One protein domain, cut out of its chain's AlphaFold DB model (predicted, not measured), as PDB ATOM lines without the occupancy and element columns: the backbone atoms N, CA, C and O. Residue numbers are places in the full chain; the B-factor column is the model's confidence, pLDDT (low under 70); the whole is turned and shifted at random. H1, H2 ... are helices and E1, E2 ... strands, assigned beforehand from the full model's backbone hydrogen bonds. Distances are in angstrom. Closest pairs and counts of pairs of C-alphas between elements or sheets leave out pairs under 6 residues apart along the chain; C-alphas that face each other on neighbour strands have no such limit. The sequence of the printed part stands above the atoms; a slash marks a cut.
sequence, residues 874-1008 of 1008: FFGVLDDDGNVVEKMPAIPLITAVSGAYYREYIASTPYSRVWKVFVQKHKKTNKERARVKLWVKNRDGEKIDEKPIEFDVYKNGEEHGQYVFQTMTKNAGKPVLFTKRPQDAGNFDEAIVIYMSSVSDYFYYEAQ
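What this domain is: This is residues 874 to 1008 of the 1008 residues of the protein "Polymorphic outer membrane protein repeat-containing protein" of Fibrobacter sp. UWEL (UniProt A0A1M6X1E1). A strongly twisted sheet of seven strands, with a sharp bend in its strand E5, is the larger of two sheets, and the short parallel pair E7 and E8 bridges one side of it, with E7 near E3 and E8 near E4 and E5. The one named helix, H1, sits beyond this pair, near E7 and clear of the large sheet. The printed part has 135 residues, with nine named strands and one named helix in the order E1 E2 H1 E3 E4 E5 E6 E7 E8 E9. The large sheet runs E2 E1 E3 E6 E5 E4 E9, antiparallel throughout; the class is mostly strand, though under half of the residues are in named elements. The whole is compact, with a radius of gyration of the C-alphas of 14.3 A and spans of 39 by 33 by 25 A.

How they stand to each other: E1, residues 874 to 878, and E2, residues 884 to 886, form a hairpin, with N 877 and O 885 2.7 A apart. E2, H1, residues 900 to 907, and E3, residues 914 to 919, make a split strand-helix-strand unit, two strands of one sheet with a helix between them along the chain and E1 between them in the sheet, and its crossover is right-handed. In H1 every O i to N i+4 pair is within hydrogen-bond range. E3 is antiparallel to E1, with N 876 and O 914 2.9 A apart. E4, residues 929 to 937, E5, residues 949 to 959, and E6, residues 962 to 966, form a meander, each strand the antiparallel neighbour of the one before; N 932 and O 951 are 2.8 A apart, and N 956 and O 964 2.8 A. E6 also pairs with E3, N 917 to O 965 at 2.8 A, closing a Greek key of E3 E4 E5 E6, in which the first strand is the neighbour of the fourth. E7, residues 976 to 979, and E8, residues 992 to 995, are parallel, with N 977 and O 992 2.8 A apart. The closest C-alphas of H1 and E7, Ala 907 and Leu 977, are 7.2 A apart; those of E3 and E7, Val 914 and Val 976, 5.7 A; those of E5 and E8, Phe 951 and Ile 992, 7.3 A. E9, residues 1002 to 1007, is an edge strand antiparallel to E4, with N 933 and O 1006 2.8 A apart; E3 and E9 are apart.

Where its parts are: E1 begins at C-alpha 874, (26.549, 34.005, -36.521). E4 measures 25.5 A and E5 26.0 A; E5 bends by 68 degrees at residue 956, C-alpha (18.924, 39.674, -47.316). E3 measures 16.0 A, H1 10.4 A and E9 17.0 A, ending at C-alpha 1007, (12.635, 39.488, -32.714).

The domain as a whole: The C-alphas of Thr 895 and Lys 923 are the two farthest apart, at 41.8 A. The printed part has no cut; the long links are E2 to H1, E4 to E5 and E7 to E8. Residues 887 to 890, 939 and 998 to 1000 have pLDDT under 70.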
ATOM      1  N   PHE A 874      25.101  33.833 -36.702       80.38
ATOM      2  CA  PHE A 874      26.549  34.005 -36.521       80.38
ATOM      3  C   PHE A 874      26.994  35.441 -36.832       80.38
ATOM      4  O   PHE A 874      26.221  36.249 -37.354       80.38
ATOM      5  N   PHE A 875      28.251  35.768 -36.522       86.00
ATOM      6  CA  PHE A 875      28.880  37.044 -36.874       86.00
ATOM      7  C   PHE A 875      29.928  36.846 -37.972       86.00
ATOM      8  O   PHE A 875      30.843  36.038 -37.833       86.00
ATOM      9  N   GLY A 876      29.796  37.592 -39.068       86.31
ATOM     10  CA  GLY A 876      30.712  37.548 -40.211       86.31
ATOM     11  C   GLY A 876      31.113  38.937 -40.695       86.31
ATOM     12  O   GLY A 876      30.935  39.914 -39.982       86.31
ATOM     13  N   VAL A 877      31.650  39.047 -41.902       88.12
ATOM     14  CA  VAL A 877      31.938  40.304 -42.606       88.12
ATOM     15  C   VAL A 877      31.114  40.334 -43.887       88.12
ATOM     16  O   VAL A 877      30.836  39.287 -44.465       88.12
ATOM     17  N   LEU A 878      30.690  41.523 -44.308       89.81
ATOM     18  CA  LEU A 878      29.990  41.698 -45.575       89.81
ATOM     19  C   LEU A 878      30.998  41.631 -46.733       89.81
ATOM     20  O   LEU A 878      31.973  42.382 -46.720       89.81
ATOM     21  N   ASP A 879      30.780  40.747 -47.702       86.44
ATOM     22  CA  ASP A 879      31.553  40.718 -48.948       86.44
ATOM     23  C   ASP A 879      31.029  41.739 -49.981       86.44
ATOM     24  O   ASP A 879      30.001  42.395 -49.778       86.44
ATOM     25  N   ASP A 880      31.742  41.884 -51.104       84.38
ATOM     26  CA  ASP A 880      31.412  42.842 -52.174       84.38
ATOM     27  C   ASP A 880      30.036  42.580 -52.826       84.38
ATOM     28  O   ASP A 880      29.391  43.492 -53.377       84.38
ATOM     29  N   ASP A 881      29.558  41.338 -52.723       80.81
ATOM     30  CA  ASP A 881      28.265  40.878 -53.224       80.81
ATOM     31  C   ASP A 881      27.130  41.096 -52.205       80.81
ATOM     32  O   ASP A 881      25.953  40.958 -52.542       80.81
ATOM     33  N   GLY A 882      27.452  41.536 -50.985       81.25
ATOM     34  CA  GLY A 882      26.488  41.799 -49.920       81.25
ATOM     35  C   GLY A 882      26.100  40.559 -49.111       81.25
ATOM     36  O   GLY A 882      25.129  40.621 -48.348       81.25
ATOM     37  N   ASN A 883      26.831  39.452 -49.250       84.44
ATOM     38  CA  ASN A 883      26.674  38.268 -48.414       84.44
ATOM     39  C   ASN A 883      27.516  38.403 -47.147       84.44
ATOM     40  O   ASN A 883      28.570  39.034 -47.129       84.44
ATOM     41  N   VAL A 884      27.054  37.782 -46.065       87.00
ATOM     42  CA  VAL A 884      27.820  37.727 -44.818       87.00
ATOM     43  C   VAL A 884      28.644  36.447 -44.802       87.00
ATOM     44  O   VAL A 884      28.083  35.349 -44.743       87.00
ATOM     45  N   VAL A 885      29.964  36.606 -44.840       83.50
ATOM     46  CA  VAL A 885      30.950  35.526 -44.762       83.50
ATOM     47  C   VAL A 885      31.543  35.453 -43.360       83.50
ATOM     48  O   VAL A 885      31.936  36.465 -42.790       83.50
ATOM     49  N   GLU A 886      31.602  34.261 -42.769       72.50
ATOM     50  CA  GLU A 886      32.256  34.065 -41.469       72.50
ATOM     51  C   GLU A 886      33.721  34.521 -41.520       72.50
ATOM     52  O   GLU A 886      34.450  34.218 -42.468       72.50
ATOM     53  N   LYS A 887      34.162  35.238 -40.480       68.56
ATOM     54  CA  LYS A 887      35.558  35.650 -40.318       68.56
ATOM     55  C   LYS A 887      35.993  35.425 -38.883       68.56
ATOM     56  O   LYS A 887      35.301  35.850 -37.962       68.56
ATOM     57  N   MET A 888      37.146  34.788 -38.700       55.59
ATOM     58  CA  MET A 888      37.717  34.549 -37.376       55.59
ATOM     59  C   MET A 888      38.652  35.703 -36.950       55.59
ATOM     60  O   MET A 888      39.379  36.217 -37.803       55.59
ATOM     61  N   PRO A 889      38.615  36.142 -35.671       55.41
ATOM     62  CA  PRO A 889      37.656  35.730 -34.640       55.41
ATOM     63  C   PRO A 889      36.241  36.230 -34.967       55.41
ATOM     64  O   PRO A 889      36.079  37.363 -35.418       55.41
ATOM     65  N   ALA A 890      35.203  35.422 -34.726       66.69
ATOM     66  CA  ALA A 890      33.817  35.850 -34.959       66.69
ATOM     67  C   ALA A 890      33.461  37.100 -34.127       66.69
ATOM     68  O   ALA A 890      32.709  37.960 -34.581       66.69
ATOM     69  N   ILE A 891      34.083  37.228 -32.952       77.25
ATOM     70  CA  ILE A 891      33.904  38.316 -31.992       77.25
ATOM     71  C   ILE A 891      35.264  38.994 -31.757       77.25
ATOM     72  O   ILE A 891      36.044  38.555 -30.913       77.25
ATOM     73  N   PRO A 892      35.597  40.043 -32.523       77.69
ATOM     74  CA  PRO A 892      36.780  40.862 -32.287       77.69
ATOM     75  C   PRO A 892      36.507  41.827 -31.128       77.69
ATOM     76  O   PRO A 892      36.046  42.948 -31.332       77.69
ATOM     77  N   LEU A 893      36.730  41.358 -29.900       80.56
ATOM     78  CA  LEU A 893      36.435  42.113 -28.683       80.56
ATOM     79  C   LEU A 893      37.452  43.248 -28.468       80.56
ATOM     80  O   LEU A 893      38.612  43.003 -28.145       80.56
ATOM     81  N   ILE A 894      37.015  44.497 -28.645       82.19
ATOM     82  CA  ILE A 894      37.860  45.698 -28.592       82.19
ATOM     83  C   ILE A 894      37.847  46.295 -27.179       82.19
ATOM     84  O   ILE A 894      36.810  46.371 -26.527       82.19
ATOM     85  N   THR A 895      38.990  46.779 -26.693       78.25
ATOM     86  CA  THR A 895      39.123  47.307 -25.322       78.25
ATOM     87  C   THR A 895      38.209  48.504 -25.031       78.25
ATOM     88  O   THR A 895      37.664  48.618 -23.936       78.25
ATOM     89  N   ALA A 896      38.034  49.408 -25.996       84.50
ATOM     90  CA  ALA A 896      37.152  50.566 -25.890       84.50
ATOM     91  C   ALA A 896      36.684  51.005 -27.277       84.50
ATOM     92  O   ALA A 896      37.468  50.971 -28.221       84.50
ATOM     93  N   VAL A 897      35.445  51.476 -27.392       85.88
ATOM     94  CA  VAL A 897      34.871  52.008 -28.636       85.88
ATOM     95  C   VAL A 897      34.148  53.328 -28.329       85.88
ATOM     96  O   VAL A 897      32.926  53.444 -28.406       85.88
ATOM     97  N   SER A 898      34.914  54.347 -27.924       84.19
ATOM     98  CA  SER A 898      34.360  55.617 -27.442       84.19
ATOM     99  C   SER A 898      34.315  56.712 -28.510       84.19
ATOM    100  O   SER A 898      35.347  57.090 -29.063       84.19
ATOM    101  N   GLY A 899      33.136  57.309 -28.702       88.38
ATOM    102  CA  GLY A 899      32.928  58.473 -29.573       88.38
ATOM    103  C   GLY A 899      32.601  58.126 -31.031       88.38
ATOM    104  O   GLY A 899      32.960  57.062 -31.528       88.38
ATOM    105  N   ALA A 900      31.907  59.045 -31.713       91.69
ATOM    106  CA  ALA A 900      31.412  58.868 -33.085       91.69
ATOM    107  C   ALA A 900      32.539  58.593 -34.094       91.69
ATOM    108  O   ALA A 900      32.517  57.575 -34.777       91.69
ATOM    109  N   TYR A 901      33.578  59.437 -34.096       90.12
ATOM    110  CA  TYR A 901      34.732  59.295 -34.992       90.12
ATOM    111  C   TYR A 901      35.413  57.926 -34.869       90.12
ATOM    112  O   TYR A 901      35.759  57.299 -35.866       90.12
ATOM    113  N   TYR A 902      35.597  57.440 -33.639       87.38
ATOM    114  CA  TYR A 902      36.284  56.173 -33.414       87.38
ATOM    115  C   TYR A 902      35.407  54.966 -33.772       87.38
ATOM    116  O   TYR A 902      35.913  53.992 -34.327       87.38
ATOM    117  N   ARG A 903      34.087  55.045 -33.539       94.06
ATOM    118  CA  ARG A 903      33.131  54.043 -34.041       94.06
ATOM    119  C   ARG A 903      33.145  53.963 -35.560       94.06
ATOM    120  O   ARG A 903      33.225  52.860 -36.083       94.06
ATOM    121  N   GLU A 904      33.106  55.100 -36.249       91.81
ATOM    122  CA  GLU A 904      33.147  55.160 -37.714       91.81
ATOM    123  C   GLU A 904      34.462  54.591 -38.265       91.81
ATOM    124  O   GLU A 904      34.451  53.763 -39.176       91.81
ATOM    125  N   TYR A 905      35.589  54.950 -37.642       87.69
ATOM    126  CA  TYR A 905      36.889  54.380 -37.975       87.69
ATOM    127  C   TYR A 905      36.867  52.852 -37.858       87.69
ATOM    128  O   TYR A 905      37.103  52.174 -38.856       87.69
ATOM    129  N   ILE A 906      36.512  52.293 -36.695       86.19
ATOM    130  CA  ILE A 906      36.499  50.835 -36.490       86.19
ATOM    131  C   ILE A 906      35.466  50.145 -37.390       86.19
ATOM    132  O   ILE A 906      35.757  49.074 -37.923       86.19
ATOM    133  N   ALA A 907      34.298  50.751 -37.612       90.69
ATOM    134  CA  ALA A 907      33.268  50.236 -38.513       90.69
ATOM    135  C   ALA A 907      33.799  50.000 -39.939       90.69
ATOM    136  O   ALA A 907      33.370  49.049 -40.596       90.69
ATOM    137  N   SER A 908      34.773  50.803 -40.382       86.62
ATOM    138  CA  SER A 908      35.454  50.651 -41.676       86.62
ATOM    139  C   SER A 908      36.617  49.644 -41.681       86.62
ATOM    140  O   SER A 908      37.164  49.331 -42.738       86.62
ATOM    141  N   THR A 909      37.012  49.121 -40.516       84.94
ATOM    142  CA  THR A 909      38.115  48.154 -40.395       84.94
ATOM    143  C   THR A 909      37.636  46.703 -40.515       84.94
ATOM    144  O   THR A 909      36.458  46.409 -40.305       84.94
ATOM    145  N   PRO A 910      38.557  45.742 -40.724       79.44
ATOM    146  CA  PRO A 910      38.251  44.311 -40.665       79.44
ATOM    147  C   PRO A 910      37.733  43.784 -39.312       79.44
ATOM    148  O   PRO A 910      37.392  42.602 -39.230       79.44
ATOM    149  N   TYR A 911      37.703  44.608 -38.257       81.81
ATOM    150  CA  TYR A 911      37.155  44.258 -36.942       81.81
ATOM    151  C   TYR A 911      35.648  44.494 -36.837       81.81
ATOM    152  O   TYR A 911      35.031  44.067 -35.867       81.81
ATOM    153  N   SER A 912      35.023  45.128 -37.824       90.62
ATOM    154  CA  SER A 912      33.570  45.208 -37.849       90.62
ATOM    155  C   SER A 912      32.960  43.858 -38.230       90.62
ATOM    156  O   SER A 912      33.556  43.047 -38.948       90.62
ATOM    157  N   ARG A 913      31.788  43.557 -37.673       92.88
ATOM    158  CA  ARG A 913      31.050  42.328 -37.956       92.88
ATOM    159  C   ARG A 913      29.666  42.637 -38.491       92.88
ATOM    160  O   ARG A 913      29.139  43.727 -38.327       92.88
ATOM    161  N   VAL A 914      29.052  41.654 -39.115       93.75
ATOM    162  CA  VAL A 914      27.644  41.647 -39.471       93.75
ATOM    163  C   VAL A 914      27.046  40.429 -38.815       93.75
ATOM    164  O   VAL A 914      27.450  39.299 -39.082       93.75
ATOM    165  N   TRP A 915      26.088  40.666 -37.936       92.06
ATOM    166  CA  TRP A 915      25.269  39.592 -37.405       92.06
ATOM    167  C   TRP A 915      24.292  39.114 -38.476       92.06
ATOM    168  O   TRP A 915      23.546  39.941 -39.010       92.06
ATOM    169  N   LYS A 916      24.307  37.812 -38.770       90.25
ATOM    170  CA  LYS A 916      23.413  37.107 -39.692       90.25
ATOM    171  C   LYS A 916      22.587  36.091 -38.908       90.25
ATOM    172  O   LYS A 916      23.126  35.394 -38.057       90.25
ATOM    173  N   VAL A 917      21.299  35.980 -39.214       89.00
ATOM    174  CA  VAL A 917      20.369  35.037 -38.585       89.00
ATOM    175  C   VAL A 917      19.456  34.379 -39.624       89.00
ATOM    176  O   VAL A 917      18.922  35.040 -40.517       89.00
ATOM    177  N   PHE A 918      19.257  33.070 -39.493       86.81
ATOM    178  CA  PHE A 918      18.365  32.254 -40.310       86.81
ATOM    179  C   PHE A 918      17.009  32.097 -39.620       86.81
ATOM    180  O   PHE A 918      16.902  31.650 -38.475       86.81
ATOM    181  N   VAL A 919      15.940  32.440 -40.334       85.94
ATOM    182  CA  VAL A 919      14.571  32.448 -39.816       85.94
ATOM    183  C   VAL A 919      13.690  31.552 -40.677       85.94
ATOM    184  O   VAL A 919      13.639  31.678 -41.899       85.94
ATOM    185  N   GLN A 920      12.955  30.643 -40.036       87.25
ATOM    186  CA  GLN A 920      12.031  29.749 -40.732       87.25
ATOM    187  C   GLN A 920      10.991  30.529 -41.546       87.25
ATOM    188  O   GLN A 920      10.437  31.540 -41.091       87.25
ATOM    189  N   LYS A 921      10.708  30.048 -42.760       88.75
ATOM    190  CA  LYS A 921       9.735  30.684 -43.648       88.75
ATOM    191  C   LYS A 921       8.332  30.561 -43.072       88.75
ATOM    192  O   LYS A 921       7.794  29.474 -42.893       88.75
ATOM    193  N   HIS A 922       7.712  31.704 -42.826       88.19
ATOM    194  CA  HIS A 922       6.336  31.800 -42.378       88.19
ATOM    195  C   HIS A 922       5.742  33.130 -42.854       88.19
ATOM    196  O   HIS A 922       6.456  34.111 -43.067       88.19
ATOM    197  N   LYS A 923       4.413  33.220 -42.976       83.62
ATOM    198  CA  LYS A 923       3.739  34.470 -43.385       83.62
ATOM    199  C   LYS A 923       4.075  35.652 -42.460       83.62
ATOM    200  O   LYS A 923       4.087  36.794 -42.903       83.62
ATOM    201  N   LYS A 924       4.354  35.371 -41.181       81.44
ATOM    202  CA  LYS A 924       4.758  36.379 -40.183       81.44
ATOM    203  C   LYS A 924       6.230  36.804 -40.297       81.44
ATOM    204  O   LYS A 924       6.531  37.926 -39.923       81.44
ATOM    205  N   THR A 925       7.107  35.949 -40.826       83.06
ATOM    206  CA  THR A 925       8.558  36.201 -40.933       83.06
ATOM    207  C   THR A 925       8.979  36.706 -42.314       83.06
ATOM    208  O   THR A 925      10.112  37.137 -42.486       83.06
ATOM    209  N   ASN A 926       8.072  36.715 -43.299       87.94
ATOM    210  CA  ASN A 926       8.301  37.349 -44.599       87.94
ATOM    211  C   ASN A 926       8.177  38.881 -44.501       87.94
ATOM    212  O   ASN A 926       7.165  39.467 -44.899       87.94
ATOM    213  N   LYS A 927       9.179  39.515 -43.898       89.75
ATOM    214  CA  LYS A 927       9.290  40.965 -43.711       89.75
ATOM    215  C   LYS A 927      10.644  41.432 -44.225       89.75
ATOM    216  O   LYS A 927      11.613  40.706 -44.085       89.75
ATOM    217  N   GLU A 928      10.718  42.646 -44.760       91.62
ATOM    218  CA  GLU A 928      11.990  43.225 -45.225       91.62
ATOM    219  C   GLU A 928      12.875  43.725 -44.070       91.62
ATOM    220  O   GLU A 928      14.080  43.902 -44.225       91.62
ATOM    221  N   ARG A 929      12.283  43.932 -42.889       92.75
ATOM    222  CA  ARG A 929      12.948  44.403 -41.671       92.75
ATOM    223  C   ARG A 929      12.287  43.788 -40.441       92.75
ATOM    224  O   ARG A 929      11.066  43.624 -40.433       92.75
ATOM    225  N   ALA A 930      13.083  43.511 -39.416       91.56
ATOM    226  CA  ALA A 930      12.627  43.115 -38.086       91.56
ATOM    227  C   ALA A 930      13.384  43.904 -37.013       91.56
ATOM    228  O   ALA A 930      14.527  44.316 -37.236       91.56
ATOM    229  N   ARG A 931      12.753  44.111 -35.854       93.00
ATOM    230  CA  ARG A 931      13.418  44.723 -34.698       93.00
ATOM    231  C   ARG A 931      13.835  43.640 -33.721       93.00
ATOM    232  O   ARG A 931      13.018  42.810 -33.332       93.00
ATOM    233  N   VAL A 932      15.099  43.658 -33.323       91.50
ATOM    234  CA  VAL A 932      15.704  42.639 -32.467       91.50
ATOM    235  C   VAL A 932      16.070  43.245 -31.126       91.50
ATOM    236  O   VAL A 932      16.598  44.352 -31.065       91.50
ATOM    237  N   LYS A 933      15.796  42.492 -30.062       92.12
ATOM    238  CA  LYS A 933      16.332  42.702 -28.720       92.12
ATOM    239  C   LYS A 933      17.390  41.638 -28.475       92.12
ATOM    240  O   LYS A 933      17.062  40.454 -28.491       92.12
ATOM    241  N   LEU A 934      18.636  42.053 -28.290       89.31
ATOM    242  CA  LEU A 934      19.768  41.165 -28.040       89.31
ATOM    243  C   LEU A 934      20.256  41.349 -26.605       89.31
ATOM    244  O   LEU A 934      20.414  42.478 -26.150       89.31
ATOM    245  N   TRP A 935      20.537  40.251 -25.920       88.75
ATOM    246  CA  TRP A 935      21.159  40.249 -24.602       88.75
ATOM    247  C   TRP A 935      22.419  39.395 -24.610       88.75
ATOM    248  O   TRP A 935      22.515  38.415 -25.356       88.75
ATOM    249  N   VAL A 936      23.329  39.732 -23.702       86.31
ATOM    250  CA  VAL A 936      24.562  38.990 -23.453       86.31
ATOM    251  C   VAL A 936      24.487  38.321 -22.082       86.31
ATOM    252  O   VAL A 936      24.033  38.916 -21.096       86.31
ATOM    253  N   LYS A 937      24.899  37.057 -22.025       81.38
ATOM    254  CA  LYS A 937      25.074  36.301 -20.787       81.38
ATOM    255  C   LYS A 937      26.531  35.927 -20.601       81.38
ATOM    256  O   LYS A 937      27.199  35.592 -21.577       81.38
ATOM    257  N   ASN A 938      26.980  35.928 -19.351       77.31
ATOM    258  CA  ASN A 938      28.285  35.393 -19.003       77.31
ATOM    259  C   ASN A 938      28.306  33.874 -19.212       77.31
ATOM    260  O   ASN A 938      27.271  33.232 -19.424       77.31
ATOM    261  N   ARG A 939      29.500  33.289 -19.124       64.31
ATOM    262  CA  ARG A 939      29.728  31.840 -19.261       64.31
ATOM    263  C   ARG A 939      28.841  30.965 -18.360       64.31
ATOM    264  O   ARG A 939      28.519  29.838 -18.734       64.31
ATOM    265  N   ASP A 940      28.415  31.490 -17.213       70.88
ATOM    266  CA  ASP A 940      27.593  30.794 -16.216       70.88
ATOM    267  C   ASP A 940      26.082  30.944 -16.492       70.88
ATOM    268  O   ASP A 940      25.235  30.302 -15.871       70.88
ATOM    269  N   GLY A 941      25.730  31.735 -17.508       72.12
ATOM    270  CA  GLY A 941      24.368  31.964 -17.976       72.12
ATOM    271  C   GLY A 941      23.608  33.065 -17.249       72.12
ATOM    272  O   GLY A 941      22.398  33.229 -17.476       72.12
ATOM    273  N   GLU A 942      24.315  33.844 -16.443       79.38
ATOM    274  CA  GLU A 942      23.825  35.059 -15.808       79.38
ATOM    275  C   GLU A 942      23.853  36.210 -16.816       79.38
ATOM    276  O   GLU A 942      24.716  36.276 -17.691       79.38
ATOM    277  N   LYS A 943      22.883  37.123 -16.740       81.81
ATOM    278  CA  LYS A 943      22.816  38.260 -17.667       81.81
ATOM    279  C   LYS A 943      23.891  39.281 -17.309       81.81
ATOM    280  O   LYS A 943      23.952  39.705 -16.161       81.81
ATOM    281  N   ILE A 944      24.674  39.695 -18.300       80.12
ATOM    282  CA  ILE A 944      25.672  40.760 -18.141       80.12
ATOM    283  C   ILE A 944      25.009  42.136 -18.272       80.12
ATOM    284  O   ILE A 944      25.351  43.060 -17.539       80.12
ATOM    285  N   ASP A 945      24.008  42.247 -19.150       75.88
ATOM    286  CA  ASP A 945      23.272  43.487 -19.377       75.88
ATOM    287  C   ASP A 945      21.871  43.438 -18.753       75.88
ATOM    288  O   ASP A 945      21.072  42.533 -19.028       75.88
ATOM    289  N   GLU A 946      21.521  44.461 -17.965       73.12
ATOM    290  CA  GLU A 946      20.164  44.619 -17.417       73.12
ATOM    291  C   GLU A 946      19.116  44.890 -18.514       73.12
ATOM    292  O   GLU A 946      17.939  44.544 -18.361       73.12
ATOM    293  N   LYS A 947      19.526  45.497 -19.639       84.88
ATOM    294  CA  LYS A 947      18.656  45.875 -20.766       84.88
ATOM    295  C   LYS A 947      19.209  45.343 -22.091       84.88
ATOM    296  O   LYS A 947      20.418  45.392 -22.285       84.88
ATOM    297  N   PRO A 948      18.347  44.884 -23.017       88.88
ATOM    298  CA  PRO A 948      18.805  44.455 -24.329       88.88
ATOM    299  C   PRO A 948      19.321  45.626 -25.159       88.88
ATOM    300  O   PRO A 948      18.811  46.745 -25.062       88.88
ATOM    301  N   ILE A 949      20.230  45.322 -26.077       91.94
ATOM    302  CA  ILE A 949      20.548  46.210 -27.188       91.94
ATOM    303  C   ILE A 949      19.471  46.006 -28.249       91.94
ATOM    304  O   ILE A 949      19.284  44.903 -28.767       91.94
ATOM    305  N   GLU A 950      18.740  47.078 -28.551       94.31
ATOM    306  CA  GLU A 950      17.694  47.061 -29.568       94.31
ATOM    307  C   GLU A 950      18.216  47.619 -30.893       94.31
ATOM    308  O   GLU A 950      18.671  48.764 -30.974       94.31
ATOM    309  N   PHE A 951      18.126  46.824 -31.955       94.94
ATOM    310  CA  PHE A 951      18.542  47.234 -33.294       94.94
ATOM    311  C   PHE A 951      17.689  46.581 -34.377       94.94
ATOM    312  O   PHE A 951      16.918  45.655 -34.134       94.94
ATOM    313  N   ASP A 952      17.794  47.115 -35.587       94.81
ATOM    314  CA  ASP A 952      17.059  46.611 -36.736       94.81
ATOM    315  C   ASP A 952      17.933  45.655 -37.548       94.81
ATOM    316  O   ASP A 952      19.120  45.903 -37.758       94.81
ATOM    317  N   VAL A 953      17.318  44.578 -38.026       94.06
ATOM    318  CA  VAL A 953      17.905  43.657 -39.000       94.06
ATOM    319  C   VAL A 953      17.080  43.677 -40.277       94.06
ATOM    320  O   VAL A 953      15.864  43.887 -40.255       94.06
ATOM    321  N   TYR A 954      17.746  43.440 -41.394       94.88
ATOM    322  CA  TYR A 954      17.203  43.567 -42.737       94.88
ATOM    323  C   TYR A 954      17.252  42.219 -43.426       94.88
ATOM    324  O   TYR A 954      18.247  41.498 -43.325       94.88
ATOM    325  N   LYS A 955      16.170  41.873 -44.119       92.88
ATOM    326  CA  LYS A 955      16.117  40.647 -44.902       92.88
ATOM    327  C   LYS A 955      17.102  40.755 -46.064       92.88
ATOM    328  O   LYS A 955      17.088  41.742 -46.792       92.88
ATOM    329  N   ASN A 956      17.931  39.738 -46.248       92.06
ATOM    330  CA  ASN A 956      18.924  39.674 -47.316       92.06
ATOM    331  C   ASN A 956      18.798  38.352 -48.076       92.06
ATOM    332  O   ASN A 956      19.706  37.531 -48.117       92.06
ATOM    333  N   GLY A 957      17.608  38.129 -48.632       89.94
ATOM    334  CA  GLY A 957      17.319  36.952 -49.439       89.94
ATOM    335  C   GLY A 957      16.994  35.693 -48.636       89.94
ATOM    336  O   GLY A 957      16.383  35.733 -47.561       89.94
ATOM    337  N   GLU A 958      17.319  34.556 -49.244       89.62
ATOM    338  CA  GLU A 958      16.981  33.221 -48.772       89.62
ATOM    339  C   GLU A 958      18.178  32.290 -48.935       89.62
ATOM    340  O   GLU A 958      18.778  32.222 -50.004       89.62
ATOM    341  N   GLU A 959      18.472  31.521 -47.895       85.19
ATOM    342  CA  GLU A 959      19.534  30.519 -47.894       85.19
ATOM    343  C   GLU A 959      19.033  29.275 -47.163       85.19
ATOM    344  O   GLU A 959      18.287  29.382 -46.189       85.19
ATOM    345  N   HIS A 960      19.397  28.087 -47.649       81.38
ATOM    346  CA  HIS A 960      19.015  26.802 -47.041       81.38
ATOM    347  C   HIS A 960      17.500  26.645 -46.772       81.38
ATOM    348  O   HIS A 960      17.080  25.986 -45.825       81.38
ATOM    349  N   GLY A 961      16.650  27.261 -47.603       83.44
ATOM    350  CA  GLY A 961      15.192  27.218 -47.437       83.44
ATOM    351  C   GLY A 961      14.636  28.125 -46.328       83.44
ATOM    352  O   GLY A 961      13.435  28.080 -46.064       83.44
ATOM    353  N   GLN A 962      15.461  28.983 -45.726       89.00
ATOM    354  CA  GLN A 962      15.100  29.932 -44.669       89.00
ATOM    355  C   GLN A 962      15.250  31.383 -45.155       89.00
ATOM    356  O   GLN A 962      15.965  31.656 -46.116       89.00
ATOM    357  N   TYR A 963      14.563  32.325 -44.503       91.19
ATOM    358  CA  TYR A 963      14.838  33.750 -44.691       91.19
ATOM    359  C   TYR A 963      16.119  34.126 -43.952       91.19
ATOM    360  O   TYR A 963      16.308  33.723 -42.805       91.19
ATOM    361  N   VAL A 964      16.966  34.930 -44.591       91.06
ATOM    362  CA  VAL A 964      18.173  35.481 -43.973       91.06
ATOM    363  C   VAL A 964      17.885  36.903 -43.529       91.06
ATOM    364  O   VAL A 964      17.436  37.715 -44.335       91.06
ATOM    365  N   PHE A 965      18.164  37.213 -42.267       93.25
ATOM    366  CA  PHE A 965      18.204  38.582 -41.766       93.25
ATOM    367  C   PHE A 965      19.615  38.930 -41.315       93.25
ATOM    368  O   PHE A 965      20.323  38.087 -40.769       93.25
ATOM    369  N   GLN A 966      20.017  40.178 -41.522       94.06
ATOM    370  CA  GLN A 966      21.330  40.656 -41.116       94.06
ATOM    371  C   GLN A 966      21.311  42.116 -40.672       94.06
ATOM    372  O   GLN A 966      20.466  42.904 -41.089       94.06
ATOM    373  N   THR A 967      22.250  42.478 -39.807       95.62
ATOM    374  CA  THR A 967      22.392  43.848 -39.270       95.62
ATOM    375  C   THR A 967      22.811  44.870 -40.322       95.62
ATOM    376  O   THR A 967      22.430  46.032 -40.213       95.62
ATOM    377  N   MET A 968      23.524  44.435 -41.364       93.44
ATOM    378  CA  MET A 968      24.002  45.267 -42.466       93.44
ATOM    379  C   MET A 968      23.913  44.508 -43.790       93.44
ATOM    380  O   MET A 968      24.387  43.382 -43.883       93.44
ATOM    381  N   THR A 969      23.324  45.117 -44.812       91.06
ATOM    382  CA  THR A 969      23.336  44.690 -46.220       91.06
ATOM    383  C   THR A 969      24.147  45.689 -47.041       91.06
ATOM    384  O   THR A 969      24.580  46.717 -46.526       91.06
ATOM    385  N   LYS A 970      24.298  45.440 -48.346       87.00
ATOM    386  CA  LYS A 970      24.948  46.384 -49.271       87.00
ATOM    387  C   LYS A 970      24.310  47.782 -49.279       87.00
ATOM    388  O   LYS A 970      24.981  48.754 -49.596       87.00
ATOM    389  N   ASN A 971      23.020  47.877 -48.942       86.75
ATOM    390  CA  ASN A 971      22.228  49.097 -49.117       86.75
ATOM    391  C   ASN A 971      21.604  49.637 -47.819       86.75
ATOM    392  O   ASN A 971      20.980  50.696 -47.853       86.75
ATOM    393  N   ALA A 972      21.685  48.914 -46.697       89.25
ATOM    394  CA  ALA A 972      21.008  49.297 -45.459       89.25
ATOM    395  C   ALA A 972      21.644  48.664 -44.218       89.25
ATOM    396  O   ALA A 972      22.196  47.571 -44.283       89.25
ATOM    397  N   GLY A 973      21.463  49.304 -43.064       92.94
ATOM    398  CA  GLY A 973      21.870  48.759 -41.771       92.94
ATOM    399  C   GLY A 973      23.244  49.221 -41.306       92.94
ATOM    400  O   GLY A 973      23.777  50.202 -41.815       92.94
ATOM    401  N   LYS A 974      23.753  48.567 -40.261       94.62
ATOM    402  CA  LYS A 974      24.935  48.997 -39.510       94.62
ATOM    403  C   LYS A 974      25.791  47.793 -39.132       94.62
ATOM    404  O   LYS A 974      25.226  46.746 -38.800       94.62
ATOM    405  N   PRO A 975      27.123  47.926 -39.128       95.50
ATOM    406  CA  PRO A 975      27.978  46.876 -38.620       95.50
ATOM    407  C   PRO A 975      27.844  46.748 -37.100       95.50
ATOM    408  O   PRO A 975      27.352  47.641 -36.407       95.50
ATOM    409  N   VAL A 976      28.327  45.627 -36.592       95.75
ATOM    410  CA  VAL A 976      28.427  45.274 -35.184       95.75
ATOM    411  C   VAL A 976      29.879  45.394 -34.737       95.75
ATOM    412  O   VAL A 976      30.778  44.859 -35.385       95.75
ATOM    413  N   LEU A 977      30.100  46.072 -33.617       94.88
ATOM    414  CA  LEU A 977      31.375  46.167 -32.915       94.88
ATOM    415  C   LEU A 977      31.225  45.540 -31.529       94.88
ATOM    416  O   LEU A 977      30.152  45.616 -30.932       94.88
ATOM    417  N   PHE A 978      32.301  44.971 -30.995       91.19
ATOM    418  CA  PHE A 978      32.311  44.380 -29.658       91.19
ATOM    419  C   PHE A 978      33.253  45.157 -28.752       91.19
ATOM    420  O   PHE A 978      34.372  45.461 -29.157       91.19
ATOM    421  N   THR A 979      32.813  45.485 -27.540       89.56
ATOM    422  CA  THR A 979      33.578  46.286 -26.577       89.56
ATOM    423  C   THR A 979      33.708  45.578 -25.231       89.56
ATOM    424  O   THR A 979      32.761  44.934 -24.788       89.56
ATOM    425  N   LYS A 980      34.849  45.746 -24.549       85.00
ATOM    426  CA  LYS A 980      35.041  45.362 -23.134       85.00
ATOM    427  C   LYS A 980      34.468  46.385 -22.148       85.00
ATOM    428  O   LYS A 980      34.557  46.198 -20.939       85.00
ATOM    429  N   ARG A 981      33.922  47.506 -22.632       87.75
ATOM    430  CA  ARG A 981      33.417  48.589 -21.782       87.75
ATOM    431  C   ARG A 981      31.895  48.686 -21.843       87.75
ATOM    432  O   ARG A 981      31.376  49.083 -22.888       87.75
ATOM    433  N   PRO A 982      31.180  48.438 -20.734       89.50
ATOM    434  CA  PRO A 982      29.718  48.477 -20.722       89.50
ATOM    435  C   PRO A 982      29.163  49.841 -21.140       89.50
ATOM    436  O   PRO A 982      28.171  49.910 -21.859       89.50
ATOM    437  N   GLN A 983      29.835  50.939 -20.777       90.00
ATOM    438  CA  GLN A 983      29.401  52.290 -21.147       90.00
ATOM    439  C   GLN A 983      29.506  52.616 -22.645       90.00
ATOM    440  O   GLN A 983      28.954  53.625 -23.082       90.00
ATOM    441  N   ASP A 984      30.226  51.807 -23.426       91.75
ATOM    442  CA  ASP A 984      30.380  52.023 -24.864       91.75
ATOM    443  C   ASP A 984      29.279  51.296 -25.666       91.75
ATOM    444  O   ASP A 984      29.125  51.559 -26.858       91.75
ATOM    445  N   ALA A 985      28.509  50.397 -25.037       92.19
ATOM    446  CA  ALA A 985      27.465  49.624 -25.700       92.19
ATOM    447  C   ALA A 985      26.231  50.463 -26.055       92.19
ATOM    448  O   ALA A 985      25.794  51.341 -25.308       92.19
ATOM    449  N   GLY A 986      25.639  50.167 -27.209       93.25
ATOM    450  CA  GLY A 986      24.457  50.859 -27.703       93.25
ATOM    451  C   GLY A 986      24.273  50.739 -29.212       93.25
ATOM    452  O   GLY A 986      25.142  50.268 -29.939       93.25
ATOM    453  N   ASN A 987      23.115  51.185 -29.696       95.38
ATOM    454  CA  ASN A 987      22.828  51.310 -31.124       95.38
ATOM    455  C   ASN A 987      23.056  52.767 -31.546       95.38
ATOM    456  O   ASN A 987      22.214  53.627 -31.285       95.38
ATOM    457  N   PHE A 988      24.201  53.038 -32.170       95.31
ATOM    458  CA  PHE A 988      24.602  54.367 -32.637       95.31
ATOM    459  C   PHE A 988      24.448  54.473 -34.145       95.31
ATOM    460  O   PHE A 988      24.302  53.454 -34.811       95.31
ATOM    461  N   ASP A 989      24.468  55.678 -34.709       94.19
ATOM    462  CA  ASP A 989      24.304  55.880 -36.155       94.19
ATOM    463  C   ASP A 989      25.365  55.146 -36.981       94.19
ATOM    464  O   ASP A 989      25.033  54.600 -38.031       94.19
ATOM    465  N   GLU A 990      26.589  55.039 -36.460       95.00
ATOM    466  CA  GLU A 990      27.723  54.439 -37.166       95.00
ATOM    467  C   GLU A 990      27.783  52.908 -37.020       95.00
ATOM    468  O   GLU A 990      28.214  52.214 -37.938       95.00
ATOM    469  N   ALA A 991      27.375  52.370 -35.863       96.38
ATOM    470  CA  ALA A 991      27.493  50.948 -35.540       96.38
ATOM    471  C   ALA A 991      26.591  50.514 -34.371       96.38
ATOM    472  O   ALA A 991      26.228  51.307 -33.497       96.38
ATOM    473  N   ILE A 992      26.295  49.216 -34.318       96.75
ATOM    474  CA  ILE A 992      25.749  48.528 -33.145       96.75
ATOM    475  C   ILE A 992      26.937  48.081 -32.291       96.75
ATOM    476  O   ILE A 992      27.730  47.255 -32.726       96.75
ATOM    477  N   VAL A 993      27.082  48.615 -31.085       95.12
ATOM    478  CA  VAL A 993      28.185  48.271 -30.182       95.12
ATOM    479  C   VAL A 993      27.656  47.366 -29.077       95.12
ATOM    480  O   VAL A 993      26.762  47.763 -28.332       95.12
ATOM    481  N   ILE A 994      28.203  46.159 -28.976       92.81
ATOM    482  CA  ILE A 994      27.807  45.138 -28.006       92.81
ATOM    483  C   ILE A 994      28.881  45.015 -26.931       92.81
ATOM    484  O   ILE A 994      30.050  44.797 -27.249       92.81
ATOM    485  N   TYR A 995      28.487  45.141 -25.665       90.75
ATOM    486  CA  TYR A 995      29.383  44.873 -24.546       90.75
ATOM    487  C   TYR A 995      29.490  43.370 -24.303       90.75
ATOM    488  O   TYR A 995      28.486  42.664 -24.269       90.75
ATOM    489  N   MET A 996      30.717  42.893 -24.131       86.25
ATOM    490  CA  MET A 996      30.997  41.562 -23.614       86.25
ATOM    491  C   MET A 996      32.096  41.681 -22.569       86.25
ATOM    492  O   MET A 996      33.087  42.388 -22.772       86.25
ATOM    493  N   SER A 997      31.918  40.982 -21.456       72.75
ATOM    494  CA  SER A 997      32.946  40.865 -20.427       72.75
ATOM    495  C   SER A 997      34.099  39.974 -20.898       72.75
ATOM    496  O   SER A 997      35.260  40.274 -20.640       72.75
ATOM    497  N   SER A 998      33.788  38.933 -21.672       69.75
ATOM    498  CA  SER A 998      34.738  37.982 -22.243       69.75
ATOM    499  C   SER A 998      34.248  37.484 -23.602       69.75
ATOM    500  O   SER A 998      33.050  37.442 -23.866       69.75
ATOM    501  N   VAL A 999      35.161  37.029 -24.464       65.12
ATOM    502  CA  VAL A 999      34.812  36.360 -25.734       65.12
ATOM    503  C   VAL A 999      34.010  35.066 -25.534       65.12
ATOM    504  O   VAL A 999      33.356  34.617 -26.470       65.12
ATOM    505  N   SER A1000      34.034  34.499 -24.322       60.69
ATOM    506  CA  SER A1000      33.246  33.326 -23.924       60.69
ATOM    507  C   SER A1000      31.777  33.627 -23.606       60.69
ATOM    508  O   SER A1000      31.011  32.702 -23.329       60.69
ATOM    509  N   ASP A1001      31.384  34.901 -23.581       73.06
ATOM    510  CA  ASP A1001      29.996  35.290 -23.351       73.06
ATOM    511  C   ASP A1001      29.128  34.906 -24.555       73.06
ATOM    512  O   ASP A1001      29.593  34.849 -25.695       73.06
ATOM    513  N   TYR A1002      27.846  34.635 -24.317       73.00
ATOM    514  CA  TYR A1002      26.951  34.158 -25.369       73.00
ATOM    515  C   TYR A1002      25.663  34.968 -25.468       73.00
ATOM    516  O   TYR A1002      25.196  35.599 -24.516       73.00
ATOM    517  N   PHE A1003      25.078  34.934 -26.664       82.38
ATOM    518  CA  PHE A1003      23.935  35.759 -27.026       82.38
ATOM    519  C   PHE A1003      22.621  35.002 -26.907       82.38
ATOM    520  O   PHE A1003      22.518  33.826 -27.259       82.38
ATOM    521  N   TYR A1004      21.581  35.721 -26.504       81.56
ATOM    522  CA  TYR A1004      20.206  35.317 -26.762       81.56
ATOM    523  C   TYR A1004      19.413  36.523 -27.260       81.56
ATOM    524  O   TYR A1004      19.723  37.666 -26.920       81.56
ATOM    525  N   TYR A1005      18.404  36.283 -28.094       86.06
ATOM    526  CA  TYR A1005      17.653  37.362 -28.719       86.06
ATOM    527  C   TYR A1005      16.181  37.027 -28.914       86.06
ATOM    528  O   TYR A1005      15.782  35.869 -29.022       86.06
ATOM    529  N   GLU A1006      15.391  38.087 -29.016       85.00
ATOM    530  CA  GLU A1006      13.988  38.063 -29.416       85.00
ATOM    531  C   GLU A1006      13.803  39.015 -30.600       85.00
ATOM    532  O   GLU A1006      14.438  40.069 -30.660       85.00
ATOM    533  N   ALA A1007      12.934  38.662 -31.546       80.06
ATOM    534  CA  ALA A1007      12.635  39.488 -32.714       80.06
ATOM    535  C   ALA A1007      11.129  39.773 -32.806       80.06
ATOM    536  O   ALA A1007      10.317  38.874 -32.567       80.06
ATOM    537  N   GLN A1008      10.773  41.013 -33.156       75.25
ATOM    538  CA  GLN A1008       9.399  41.486 -33.368       75.25
ATOM    539  C   GLN A1008       9.153  41.922 -34.812       75.25
ATOM    540  O   GLN A1008      10.044  42.582 -35.406       75.25
TER     541      GLN A1008